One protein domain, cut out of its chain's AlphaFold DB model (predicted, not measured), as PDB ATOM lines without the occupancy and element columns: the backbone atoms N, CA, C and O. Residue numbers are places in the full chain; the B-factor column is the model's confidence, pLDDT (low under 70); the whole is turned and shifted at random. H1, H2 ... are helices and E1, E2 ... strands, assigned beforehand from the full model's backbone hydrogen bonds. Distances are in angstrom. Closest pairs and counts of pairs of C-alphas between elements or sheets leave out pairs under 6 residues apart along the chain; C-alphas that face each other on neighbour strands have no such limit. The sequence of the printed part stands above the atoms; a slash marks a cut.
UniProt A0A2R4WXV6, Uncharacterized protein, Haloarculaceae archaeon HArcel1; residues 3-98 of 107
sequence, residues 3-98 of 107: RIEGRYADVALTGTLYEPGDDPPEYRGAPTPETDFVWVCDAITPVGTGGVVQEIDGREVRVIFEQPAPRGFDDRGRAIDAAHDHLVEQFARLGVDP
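This is residues 3 to 98 of the 107 residues of an uncharacterized protein of Haloarculaceae archaeon HArcel1 (UniProt A0A2R4WXV6). A twisted, curling sheet of four strands, E1 E2 E3 E7, has the long helix H1 packed on one face, the two layers of the domain. E3 runs on into E4 of a smaller sheet, E4 E6 E5, which extends the domain at one end, while the loop of residues 19 to 36 lies toward the other. The printed part has 96 residues, in the order E1 to E7, then H1; both sheets are antiparallel and the class is mixed, helices and strands. It is compact, with a radius of gyration of the C-alphas of 14.3 A, and only just elongated, spanning 42 by 27 by 15 A.

E1, residues 3 to 8, begins at C-alpha 3 (194.446, 195.111, 281.971); E2, residues 11 to 18, is 23.3 A long. E3 is residues 37 to 40 and E7 71 to 73. E4 is residues 43 to 46, E5 52 to 56, and E6, 59 to 66, measures 21.7 A. H1, residues 76 to 93, spans 25.9 A and ends at C-alpha 93 (191.371, 196.109, 303.276).

E1 E2 E3 form a meander, each strand the antiparallel neighbour of the one before; N 6 and O 13 are 2.9 A apart, N 18 and O 38 2.8 A. E7 pairs with E3, N 39 to O 71 at 2.8 A. H1 is on this sheet; the closest C-alphas of E1 and H1, Gly 6 and Leu 87, are 5.6 A apart. E4 touches H1, with C-alphas 44 and 90 5.8 A apart. E6 pairs with E4, N 45 to O 64 at 3.0 A, and with E5, N 61 to O 54 at 2.8 A. In H1 every O i to N i+4 pair is within hydrogen-bond range.

The C-alphas of Gly 21 and Gly 58, the two farthest apart, are 42.9 A apart. The printed part has no cut. The link from E2 to E3 is long, with 18 residues. Mean pLDDT of the printed part is 94.5, and no printed residue is under 70.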
ATOM      1  N   ARG A   3     194.922 195.839 280.793       97.69
ATOM      2  CA  ARG A   3     194.446 195.111 281.971       97.69
ATOM      3  C   ARG A   3     195.480 195.241 283.085       97.69
ATOM      4  O   ARG A   3     196.631 194.876 282.901       97.69
ATOM      5  N   ILE A   4     195.084 195.747 284.250       98.38
ATOM      6  CA  ILE A   4     195.996 195.912 285.391       98.38
ATOM      7  C   ILE A   4     195.531 194.993 286.510       98.38
ATOM      8  O   ILE A   4     194.403 195.101 286.997       98.38
ATOM      9  N   GLU A   5     196.394 194.059 286.886       98.00
ATOM     10  CA  GLU A   5     196.086 192.985 287.819       98.00
ATOM     11  C   GLU A   5     196.932 193.116 289.080       98.00
ATOM     12  O   GLU A   5     198.156 193.198 289.010       98.00
ATOM     13  N   GLY A   6     196.271 193.104 290.233       97.75
ATOM     14  CA  GLY A   6     196.906 192.921 291.527       97.75
ATOM     15  C   GLY A   6     196.767 191.466 291.961       97.75
ATOM     16  O   GLY A   6     195.686 190.884 291.842       97.75
ATOM     17  N   ARG A   7     197.844 190.880 292.478       96.94
ATOM     18  CA  ARG A   7     197.875 189.513 292.999       96.94
ATOM     19  C   ARG A   7     198.473 189.453 294.390       96.94
ATOM     20  O   ARG A   7     199.485 190.093 294.674       96.94
ATOM     21  N   TYR A   8     197.886 188.587 295.202       96.06
ATOM     22  CA  TYR A   8     198.452 188.129 296.457       96.06
ATOM     23  C   TYR A   8     198.084 186.661 296.667       96.06
ATOM     24  O   TYR A   8     196.903 186.313 296.640       96.06
ATOM     25  N   ALA A   9     199.092 185.805 296.862       90.19
ATOM     26  CA  ALA A   9     198.921 184.352 296.875       90.19
ATOM     27  C   ALA A   9     198.084 183.876 295.662       90.19
ATOM     28  O   ALA A   9     198.399 184.221 294.521       90.19
ATOM     29  N   ASP A  10     197.010 183.125 295.901       88.88
ATOM     30  CA  ASP A  10     196.104 182.618 294.864       88.88
ATOM     31  C   ASP A  10     194.950 183.581 294.526       88.88
ATOM     32  O   ASP A  10     194.100 183.277 293.684       88.88
ATOM     33  N   VAL A  11     194.913 184.763 295.152       90.88
ATOM     34  CA  VAL A  11     193.870 185.772 294.949       90.88
ATOM     35  C   VAL A  11     194.344 186.824 293.952       90.88
ATOM     36  O   VAL A  11     195.451 187.358 294.047       90.88
ATOM     37  N   ALA A  12     193.476 187.155 292.998       94.06
ATOM     38  CA  ALA A  12     193.703 188.217 292.029       94.06
ATOM     39  C   ALA A  12     192.507 189.172 291.989       94.06
ATOM     40  O   ALA A  12     191.355 188.735 291.997       94.06
ATOM     41  N   LEU A  13     192.794 190.467 291.893       95.06
ATOM     42  CA  LEU A  13     191.826 191.498 291.540       95.06
ATOM     43  C   LEU A  13     192.309 192.182 290.270       95.06
ATOM     44  O   LEU A  13     193.497 192.451 290.101       95.06
ATOM     45  N   THR A  14     191.390 192.464 289.359       95.75
ATOM     46  CA  THR A  14     191.745 193.062 288.081       95.75
ATOM     47  C   THR A  14     190.787 194.170 287.706       95.75
ATOM     48  O   THR A  14     189.575 194.008 287.833       95.75
ATOM     49  N   GLY A  15     191.339 195.247 287.161       96.81
ATOM     50  CA  GLY A  15     190.581 196.260 286.446       96.81
ATOM     51  C   GLY A  15     191.136 196.516 285.051       96.81
ATOM     52  O   GLY A  15     192.137 195.924 284.628       96.81
ATOM     53  N   THR A  16     190.470 197.424 284.351       97.75
ATOM     54  CA  THR A  16     190.821 197.851 282.999       97.75
ATOM     55  C   THR A  16     191.075 199.349 282.988       97.75
ATOM     56  O   THR A  16     190.258 200.132 283.480       97.75
ATOM     57  N   LEU A  17     192.206 199.743 282.406       98.06
ATOM     58  CA  LEU A  17     192.495 201.120 282.046       98.06
ATOM     59  C   LEU A  17     192.139 201.320 280.572       98.06
ATOM     60  O   LEU A  17     192.797 200.774 279.686       98.06
ATOM     61  N   TYR A  18     191.089 202.086 280.324       97.69
ATOM     62  CA  TYR A  18     190.684 202.512 278.991       97.69
ATOM     63  C   TYR A  18     191.549 203.706 278.570       97.69
ATOM     64  O   TYR A  18     191.816 204.598 279.380       97.69
ATOM     65  N   GLU A  19     192.031 203.677 277.333       96.50
ATOM     66  CA  GLU A  19     192.918 204.669 276.721       96.50
ATOM     67  C   GLU A  19     192.141 205.531 275.704       96.50
ATOM     68  O   GLU A  19     191.007 205.189 275.354       96.50
ATOM     69  N   PRO A  20     192.727 206.634 275.192       96.50
ATOM     70  CA  PRO A  20     192.055 207.481 274.215       96.50
ATOM     71  C   PRO A  20     191.546 206.695 273.005       96.50
ATOM     72  O   PRO A  20     192.322 206.062 272.287       96.50
ATOM     73  N   GLY A  21     190.239 206.781 272.762       93.62
ATOM     74  CA  GLY A  21     189.555 206.077 271.676       93.62
ATOM     75  C   GLY A  21     188.937 204.730 272.060       93.62
ATOM     76  O   GLY A  21     188.249 204.150 271.222       93.62
ATOM     77  N   ASP A  22     189.139 204.246 273.289       95.44
ATOM     78  CA  ASP A  22     188.364 203.132 273.836       95.44
ATOM     79  C   ASP A  22     186.995 203.609 274.372       95.44
ATOM     80  O   ASP A  22     186.831 204.770 274.748       95.44
ATOM     81  N   ASP A  23     186.028 202.690 274.474       93.25
ATOM     82  CA  ASP A  23     184.693 202.940 275.037       93.25
ATOM     83  C   ASP A  23     184.570 202.330 276.453       93.25
ATOM     84  O   ASP A  23     184.286 201.130 276.587       93.25
ATOM     85  N   PRO A  24     184.793 203.103 277.538       94.44
ATOM     86  CA  PRO A  24     184.637 202.598 278.897       94.44
ATOM     87  C   PRO A  24     183.162 202.312 279.235       94.44
ATOM     88  O   PRO A  24     182.261 203.012 278.768       94.44
ATOM     89  N   PRO A  25     182.878 201.312 280.090       93.00
ATOM     90  CA  PRO A  25     181.524 201.022 280.532       93.00
ATOM     91  C   PRO A  25     180.970 202.138 281.424       93.00
ATOM     92  O   PRO A  25     181.661 202.676 282.292       93.00
ATOM     93  N   GLU A  26     179.678 202.412 281.268       90.25
ATOM     94  CA  GLU A  26     178.931 203.317 282.138       90.25
ATOM     95  C   GLU A  26     178.194 202.545 283.236       90.25
ATOM     96  O   GLU A  26     177.578 201.501 283.000       90.25
ATOM     97  N   TYR A  27     178.191 203.107 284.444       89.50
ATOM     98  CA  TYR A  27     177.485 202.542 285.589       89.50
ATOM     99  C   TYR A  27     176.443 203.535 286.083       89.50
ATOM    100  O   TYR A  27     176.718 204.712 286.306       89.50
ATOM    101  N   ARG A  28     175.209 203.058 286.268       88.81
ATOM    102  CA  ARG A  28     174.102 203.908 286.714       88.81
ATOM    103  C   ARG A  28     174.433 204.555 288.060       88.81
ATOM    104  O   ARG A  28     174.593 203.854 289.051       88.81
ATOM    105  N   GLY A  29     174.418 205.886 288.097       87.31
ATOM    106  CA  GLY A  29     174.670 206.662 289.314       87.31
ATOM    107  C   GLY A  29     176.152 206.895 289.616       87.31
ATOM    108  O   GLY A  29     176.449 207.615 290.566       87.31
ATOM    109  N   ALA A  30     177.062 206.339 288.812       88.88
ATOM    110  CA  ALA A  30     178.471 206.699 288.839       88.88
ATOM    111  C   ALA A  30     178.721 207.929 287.944       88.88
ATOM    112  O   ALA A  30     177.976 208.151 286.985       88.88
ATOM    113  N   PRO A  31     179.744 208.746 288.244       85.44
ATOM    114  CA  PRO A  31     180.164 209.812 287.344       85.44
ATOM    115  C   PRO A  31     180.685 209.229 286.022       85.44
ATOM    116  O   PRO A  31     181.369 208.206 286.025       85.44
ATOM    117  N   THR A  32     180.394 209.912 284.915       88.06
ATOM    118  CA  THR A  32     181.008 209.646 283.607       88.06
ATOM    119  C   THR A  32     182.248 210.526 283.475       88.06
ATOM    120  O   THR A  32     182.106 211.750 283.467       88.06
ATOM    121  N   PRO A  33     183.462 209.957 283.419       88.44
ATOM    122  CA  PRO A  33     184.670 210.756 283.270       88.44
ATOM    123  C   PRO A  33     184.782 211.343 281.859       88.44
ATOM    124  O   PRO A  33     184.594 210.632 280.878       88.44
ATOM    125  N   GLU A  34     185.127 212.625 281.764       88.44
ATOM    126  CA  GLU A  34     185.368 213.341 280.498       88.44
ATOM    127  C   GLU A  34     186.876 213.555 280.281       88.44
ATOM    128  O   GLU A  34     187.338 214.677 280.090       88.44
ATOM    129  N   THR A  35     187.660 212.482 280.396       92.88
ATOM    130  CA  THR A  35     189.133 212.511 280.359       92.88
ATOM    131  C   THR A  35     189.691 211.425 279.447       92.88
ATOM    132  O   THR A  35     189.027 210.421 279.197       92.88
ATOM    133  N   ASP A  36     190.946 211.590 279.036       95.69
ATOM    134  CA  ASP A  36     191.641 210.718 278.081       95.69
ATOM    135  C   ASP A  36     191.842 209.272 278.567       95.69
ATOM    136  O   ASP A  36     191.809 208.339 277.765       95.69
ATOM    137  N   PHE A  37     192.032 209.069 279.872       98.12
ATOM    138  CA  PHE A  37     192.225 207.749 280.465       98.12
ATOM    139  C   PHE A  37     191.163 207.477 281.521       98.12
ATOM    140  O   PHE A  37     190.909 208.318 282.385       98.12
ATOM    141  N   VAL A  38     190.567 206.285 281.494       98.12
ATOM    142  CA  VAL A  38     189.522 205.900 282.450       98.12
ATOM    143  C   VAL A  38     189.862 204.568 283.099       98.12
ATOM    144  O   VAL A  38     189.883 203.528 282.448       98.12
ATOM    145  N   TRP A  39     190.109 204.584 284.405       97.88
ATOM    146  CA  TRP A  39     190.301 203.376 285.197       97.88
ATOM    147  C   TRP A  39     188.964 202.854 285.721       97.88
ATOM    148  O   TRP A  39     188.217 203.581 286.386       97.88
ATOM    149  N   VAL A  40     188.693 201.574 285.469       97.00
ATOM    150  CA  VAL A  40     187.511 200.865 285.965       97.00
ATOM    151  C   VAL A  40     187.946 199.584 286.666       97.00
ATOM    152  O   VAL A  40     188.550 198.699 286.064       97.00
ATOM    153  N   CYS A  41     187.605 199.470 287.945       95.88
ATOM    154  CA  CYS A  41     187.814 198.276 288.753       95.88
ATOM    155  C   CYS A  41     186.773 198.251 289.868       95.88
ATOM    156  O   CYS A  41     186.443 199.306 290.417       95.88
ATOM    157  N   ASP A  42     186.304 197.060 290.231       91.81
ATOM    158  CA  ASP A  42     185.507 196.890 291.442       91.81
ATOM    159  C   ASP A  42     186.322 197.310 292.678       91.81
ATOM    160  O   ASP A  42     187.563 197.292 292.688       91.81
ATOM    161  N   ALA A  43     185.608 197.672 293.740       92.38
ATOM    162  CA  ALA A  43     186.167 197.759 295.080       92.38
ATOM    163  C   ALA A  43     185.688 196.566 295.914       92.38
ATOM    164  O   ALA A  43     184.566 196.080 295.753       92.38
ATOM    165  N   ILE A  44     186.558 196.094 296.800       93.31
ATOM    166  CA  ILE A  44     186.290 194.989 297.709       93.31
ATOM    167  C   ILE A  44     186.113 195.566 299.110       93.31
ATOM    168  O   ILE A  44     186.970 196.298 299.614       93.31
ATOM    169  N   THR A  45     185.013 195.186 299.756       93.50
ATOM    170  CA  THR A  45     184.725 195.575 301.137       93.50
ATOM    171  C   THR A  45     184.517 194.333 302.013       93.50
ATOM    172  O   THR A  45     183.663 193.498 301.693       93.50
ATOM    173  N   PRO A  46     185.277 194.176 303.118       95.06
ATOM    174  CA  PRO A  46     185.085 193.076 304.055       95.06
ATOM    175  C   PRO A  46     183.797 193.264 304.865       95.06
ATOM    176  O   PRO A  46     183.464 194.367 305.298       95.06
ATOM    177  N   VAL A  47     183.078 192.172 305.112       97.12
ATOM    178  CA  VAL A  47     181.800 192.175 305.834       97.12
ATOM    179  C   VAL A  47     181.766 191.094 306.911       97.12
ATOM    180  O   VAL A  47     182.353 190.028 306.769       97.12
ATOM    181  N   GLY A  48     181.044 191.338 308.009       94.00
ATOM    182  CA  GLY A  48     180.899 190.337 309.078       94.00
ATOM    183  C   GLY A  48     179.978 189.165 308.702       94.00
ATOM    184  O   GLY A  48     180.161 188.029 309.149       94.00
ATOM    185  N   THR A  49     178.979 189.414 307.854       94.12
ATOM    186  CA  THR A  49     177.950 188.437 307.468       94.12
ATOM    187  C   THR A  49     177.515 188.632 306.022       94.12
ATOM    188  O   THR A  49     177.487 189.762 305.542       94.12
ATOM    189  N   GLY A  50     177.104 187.549 305.358       94.50
ATOM    190  CA  GLY A  50     176.792 187.564 303.927       94.50
ATOM    191  C   GLY A  50     178.056 187.617 303.065       94.50
ATOM    192  O   GLY A  50     179.132 187.240 303.527       94.50
ATOM    193  N   GLY A  51     177.915 188.077 301.821       95.00
ATOM    194  CA  GLY A  51     179.023 188.166 300.871       95.00
ATOM    195  C   GLY A  51     179.553 186.811 300.398       95.00
ATOM    196  O   GLY A  51     178.938 185.764 300.610       95.00
ATOM    197  N   VAL A  52     180.699 186.857 299.727       94.12
ATOM    198  CA  VAL A  52     181.448 185.697 299.235       94.12
ATOM    199  C   VAL A  52     182.631 185.449 300.166       94.12
ATOM    200  O   VAL A  52     183.272 186.399 300.608       94.12
ATOM    201  N   VAL A  53     182.922 184.188 300.479       94.19
ATOM    202  CA  VAL A  53     184.104 183.814 301.271       94.19
ATOM    203  C   VAL A  53     185.330 183.764 300.358       94.19
ATOM    204  O   VAL A  53     185.283 183.145 299.298       94.19
ATOM    205  N   GLN A  54     186.408 184.415 300.781       91.75
ATOM    206  CA  GLN A  54     187.753 184.329 300.218       91.75
ATOM    207  C   GLN A  54     188.685 183.742 301.276       91.75
ATOM    208  O   GLN A  54     188.538 184.046 302.462       91.75
ATOM    209  N   GLU A  55     189.641 182.925 300.854       92.62
ATOM    210  CA  GLU A  55     190.710 182.435 301.721       92.62
ATOM    211  C   GLU A  55     191.977 183.244 301.439       92.62
ATOM    212  O   GLU A  55     192.432 183.325 300.301       92.62
ATOM    213  N   ILE A  56     192.514 183.886 302.472       92.00
ATOM    214  CA  ILE A  56     193.725 184.712 302.396       92.00
ATOM    215  C   ILE A  56     194.580 184.288 303.576       92.00
ATOM    216  O   ILE A  56     194.072 184.301 304.684       92.00
ATOM    217  N   ASP A  57     195.824 183.860 303.383       91.50
ATOM    218  CA  ASP A  57     196.710 183.401 304.473       91.50
ATOM    219  C   ASP A  57     196.073 182.384 305.441       91.50
ATOM    220  O   ASP A  57     196.305 182.409 306.651       91.50
ATOM    221  N   GLY A  58     195.212 181.501 304.926       90.38
ATOM    222  CA  GLY A  58     194.489 180.513 305.733       90.38
ATOM    223  C   GLY A  58     193.411 181.093 306.661       90.38
ATOM    224  O   GLY A  58     192.887 180.368 307.509       90.38
ATOM    225  N   ARG A  59     193.058 182.380 306.526       91.38
ATOM    226  CA  ARG A  59     191.890 182.999 307.174       91.38
ATOM    227  C   ARG A  59     190.756 183.192 306.172       91.38
ATOM    228  O   ARG A  59     190.945 183.724 305.080       91.38
ATOM    229  N   GLU A  60     189.551 182.820 306.588       94.44
ATOM    230  CA  GLU A  60     188.338 183.139 305.841       94.44
ATOM    231  C   GLU A  60     187.990 184.622 306.004       94.44
ATOM    232  O   GLU A  60     187.868 185.145 307.119       94.44
ATOM    233  N   VAL A  61     187.780 185.299 304.879       94.69
ATOM    234  CA  VAL A  61     187.316 186.685 304.812       94.69
ATOM    235  C   VAL A  61     186.054 186.725 303.973       94.69
ATOM    236  O   VAL A  61     186.040 186.269 302.834       94.69
ATOM    237  N   ARG A  62     184.974 187.279 304.518       96.25
ATOM    238  CA  ARG A  62     183.760 187.532 303.740       96.25
ATOM    239  C   ARG A  62     183.857 188.897 303.091       96.25
ATOM    240  O   ARG A  62     184.128 189.879 303.778       96.25
ATOM    241  N   VAL A  63     183.606 188.957 301.791       95.69
ATOM    242  CA  VAL A  63     183.706 190.181 300.999       95.69
ATOM    243  C   VAL A  63     182.456 190.410 300.167       95.69
ATOM    244  O   VAL A  63     181.777 189.468 299.753       95.69
ATOM    245  N   ILE A  64     182.165 191.675 299.895       95.69
ATOM    246  CA  ILE A  64     181.248 192.085 298.833       95.69
ATOM    247  C   ILE A  64     182.016 192.907 297.801       95.69
ATOM    248  O   ILE A  64     182.992 193.579 298.142       95.69
ATOM    249  N   PHE A  65     181.552 192.845 296.558       91.94
ATOM    250  CA  PHE A  65     182.031 193.697 295.479       91.94
ATOM    251  C   PHE A  65     181.091 194.887 295.344       91.94
ATOM    252  O   PHE A  65     179.872 194.722 295.228       91.94
ATOM    253  N   GLU A  66     181.663 196.080 295.395       89.81
ATOM    254  CA  GLU A  66     180.950 197.324 295.145       89.81
ATOM    255  C   GLU A  66     181.021 197.645 293.657       89.81
ATOM    256  O   GLU A  66     182.045 197.404 293.017       89.81
ATOM    257  N   GLN A  67     179.927 198.186 293.109       84.75
ATOM    258  CA  GLN A  67     179.904 198.578 291.703       84.75
ATOM    259  C   GLN A  67     181.060 199.546 291.403       84.75
ATOM    260  O   GLN A  67     181.317 200.440 292.217       84.75
ATOM    261  N   PRO A  68     181.726 199.419 290.243       86.81
ATOM    262  CA  PRO A  68     182.816 200.307 289.881       86.81
ATOM    263  C   PRO A  68     182.361 201.760 289.831       86.81
ATOM    264  O   PRO A  68     181.315 202.084 289.267       86.81
ATOM    265  N   ALA A  69     183.206 202.642 290.353       87.50
ATOM    266  CA  ALA A  69     183.162 204.061 290.047       87.50
ATOM    267  C   ALA A  69     184.294 204.359 289.052       87.50
ATOM    268  O   ALA A  69     185.461 204.339 289.462       87.50
ATOM    269  N   PRO A  70     183.990 204.591 287.759       95.19
ATOM    270  CA  PRO A  70     184.996 204.984 286.783       95.19
ATOM    271  C   PRO A  70     185.754 206.229 287.248       95.19
ATOM    272  O   PRO A  70     185.154 207.196 287.723       95.19
ATOM    273  N   ARG A  71     187.082 206.203 287.124       95.81
ATOM    274  CA  ARG A  71     187.959 207.317 287.507       95.81
ATOM    275  C   ARG A  71     188.739 207.815 286.303       95.81
ATOM    276  O   ARG A  71     189.440 207.036 285.668       95.81
ATOM    277  N   GLY A  72     188.595 209.105 286.026       96.88
ATOM    278  CA  GLY A  72     189.240 209.781 284.910       96.88
ATOM    279  C   GLY A  72     190.605 210.367 285.246       96.88
ATOM    280  O   GLY A  72     190.811 210.851 286.360       96.88
ATOM    281  N   PHE A  73     191.509 210.346 284.271       97.75
ATOM    282  CA  PHE A  73     192.850 210.916 284.339       97.75
ATOM    283  C   PHE A  73     193.259 211.488 282.977       97.75
ATOM    284  O   PHE A  73     192.958 210.907 281.938       97.75
ATOM    285  N   ASP A  74     194.010 212.588 282.993       96.94
ATOM    286  CA  ASP A  74     194.538 213.223 281.773       96.94
ATOM    287  C   ASP A  74     195.915 212.673 281.352       96.94
ATOM    288  O   ASP A  74     196.401 212.954 280.261       96.94
ATOM    289  N   ASP A  75     196.573 211.897 282.220       97.69
ATOM    290  CA  ASP A  75     197.904 211.335 281.977       97.69
ATOM    291  C   ASP A  75     197.918 209.821 282.203       97.69
ATOM    292  O   ASP A  75     197.434 209.321 283.223       97.69
ATOM    293  N   ARG A  76     198.537 209.093 281.266       97.25
ATOM    294  CA  ARG A  76     198.612 207.626 281.292       97.25
ATOM    295  C   ARG A  76     199.376 207.105 282.505       97.25
ATOM    296  O   ARG A  76     198.961 206.117 283.104       97.25
ATOM    297  N   GLY A  77     200.497 207.742 282.847       98.00
ATOM    298  CA  GLY A  77     201.328 207.346 283.984       98.00
ATOM    299  C   GLY A  77     200.563 207.497 285.293       98.00
ATOM    300  O   GLY A  77     200.443 206.541 286.051       98.00
ATOM    301  N   ARG A  78     199.925 208.656 285.492       98.12
ATOM    302  CA  ARG A  78     199.046 208.921 286.639       98.12
ATOM    303  C   ARG A  78     197.882 207.944 286.737       98.12
ATOM    304  O   ARG A  78     197.525 207.556 287.846       98.12
ATOM    305  N   ALA A  79     197.300 207.552 285.607       98.25
ATOM    306  CA  ALA A  79     196.224 206.575 285.593       98.25
ATOM    307  C   ALA A  79     196.704 205.177 286.023       98.25
ATOM    308  O   ALA A  79     196.020 204.507 286.795       98.25
ATOM    309  N   ILE A  80     197.893 204.758 285.572       98.38
ATOM    310  CA  ILE A  80     198.517 203.495 285.994       98.38
ATOM    311  C   ILE A  80     198.876 203.536 287.485       98.38
ATOM    312  O   ILE A  80     198.546 202.589 288.197       98.38
ATOM    313  N   ASP A  81     199.478 204.623 287.972       98.50
ATOM    314  CA  ASP A  81     199.811 204.786 289.394       98.50
ATOM    315  C   ASP A  81     198.546 204.709 290.267       98.50
ATOM    316  O   ASP A  81     198.496 203.984 291.256       98.50
ATOM    317  N   ALA A  82     197.466 205.384 289.860       98.19
ATOM    318  CA  ALA A  82     196.202 205.341 290.590       98.19
ATOM    319  C   ALA A  82     195.522 203.960 290.547       98.19
ATOM    320  O   ALA A  82     194.856 203.564 291.510       98.19
ATOM    321  N   ALA A  83     195.668 203.224 289.442       98.19
ATOM    322  CA  ALA A  83     195.204 201.846 289.340       98.19
ATOM    323  C   ALA A  83     196.005 200.918 290.264       98.19
ATOM    324  O   ALA A  83     195.413 200.086 290.955       98.19
ATOM    325  N   HIS A  84     197.325 201.102 290.321       98.38
ATOM    326  CA  HIS A  84     198.213 200.396 291.238       98.38
ATOM    327  C   HIS A  84     197.810 200.635 292.696       98.38
ATOM    328  O   HIS A  84     197.513 199.678 293.414       98.38
ATOM    329  N   ASP A  85     197.719 201.899 293.108       98.12
ATOM    330  CA  ASP A  85     197.353 202.278 294.475       98.12
ATOM    331  C   ASP A  85     195.985 201.719 294.868       98.12
ATOM    332  O   ASP A  85     195.812 201.198 295.968       98.12
ATOM    333  N   HIS A  86     195.018 201.751 293.944       97.69
ATOM    334  CA  HIS A  86     193.699 201.168 294.176       97.69
ATOM    335  C   HIS A  86     193.760 199.674 294.478       97.69
ATOM    336  O   HIS A  86     193.104 199.220 295.416       97.69
ATOM    337  N   LEU A  87     194.509 198.909 293.680       97.88
ATOM    338  CA  LEU A  87     194.635 197.461 293.845       97.88
ATOM    339  C   LEU A  87     195.316 197.121 295.172       97.88
ATOM    340  O   LEU A  87     194.811 196.276 295.911       97.88
ATOM    341  N   VAL A  88     196.404 197.818 295.502       97.75
ATOM    342  CA  VAL A  88     197.099 197.674 296.787       97.75
ATOM    343  C   VAL A  88     196.162 197.989 297.956       97.75
ATOM    344  O   VAL A  88     196.086 197.213 298.910       97.75
ATOM    345  N   GLU A  89     195.371 199.062 297.864       97.06
ATOM    346  CA  GLU A  89     194.377 199.404 298.885       97.06
ATOM    347  C   GLU A  89     193.323 198.297 299.052       97.06
ATOM    348  O   GLU A  89     192.949 197.968 300.181       97.06
ATOM    349  N   GLN A  90     192.867 197.673 297.958       96.44
ATOM    350  CA  GLN A  90     191.899 196.576 298.048       96.44
ATOM    351  C   GLN A  90     192.468 195.377 298.813       96.44
ATOM    352  O   GLN A  90     191.775 194.824 299.665       96.44
ATOM    353  N   PHE A  91     193.727 195.001 298.580       96.56
ATOM    354  CA  PHE A  91     194.375 193.934 299.348       96.56
ATOM    355  C   PHE A  91     194.607 194.335 300.812       96.56
ATOM    356  O   PHE A  91     194.342 193.535 301.714       96.56
ATOM    357  N   ALA A  92     194.984 195.587 301.076       96.38
ATOM    358  CA  ALA A  92     195.152 196.100 302.436       96.38
ATOM    359  C   ALA A  92     193.855 196.037 303.261       96.38
ATOM    360  O   ALA A  92     193.871 195.668 304.437       96.38
ATOM    361  N   ARG A  93     192.695 196.297 302.641       94.81
ATOM    362  CA  ARG A  93     191.371 196.109 303.276       94.81
ATOM    363  C   ARG A  93     191.108 194.658 303.676       94.81
ATOM    364  O   ARG A  93     190.353 194.398 304.614       94.81
ATOM    365  N   LEU A  94     191.747 193.712 302.994       94.19
ATOM    366  CA  LEU A  94     191.720 192.287 303.307       94.19
ATOM    367  C   LEU A  94     192.858 191.879 304.251       94.19
ATOM    368  O   LEU A  94     193.116 190.688 304.412       94.19
ATOM    369  N   GLY A  95     193.503 192.833 304.925       93.75
ATOM    370  CA  GLY A  95     194.543 192.581 305.922       93.75
ATOM    371  C   GLY A  95     195.879 192.113 305.347       93.75
ATOM    372  O   GLY A  95     196.707 191.633 306.112       93.75
ATOM    373  N   VAL A  96     196.076 192.234 304.033       95.81
ATOM    374  CA  VAL A  96     197.353 191.952 303.370       95.81
ATOM    375  C   VAL A  96     198.282 193.157 303.545       95.81
ATOM    376  O   VAL A  96     197.832 194.299 303.485       95.81
ATOM    377  N   ASP A  97     199.575 192.914 303.759       96.31
ATOM    378  CA  ASP A  97     200.583 193.979 303.748       96.31
ATOM    379  C   ASP A  97     200.622 194.646 302.354       96.31
ATOM    380  O   ASP A  97     200.777 193.928 301.360       96.31
ATOM    381  N   PRO A  98     200.477 195.983 302.245       93.25
ATOM    382  CA  PRO A  98     200.548 196.699 300.972       93.25
ATOM    383  C   PRO A  98     201.766 196.344 300.110       93.25
ATOM    384  O   PRO A  98     201.640 196.272 298.889       93.25
TER     385      PRO A  98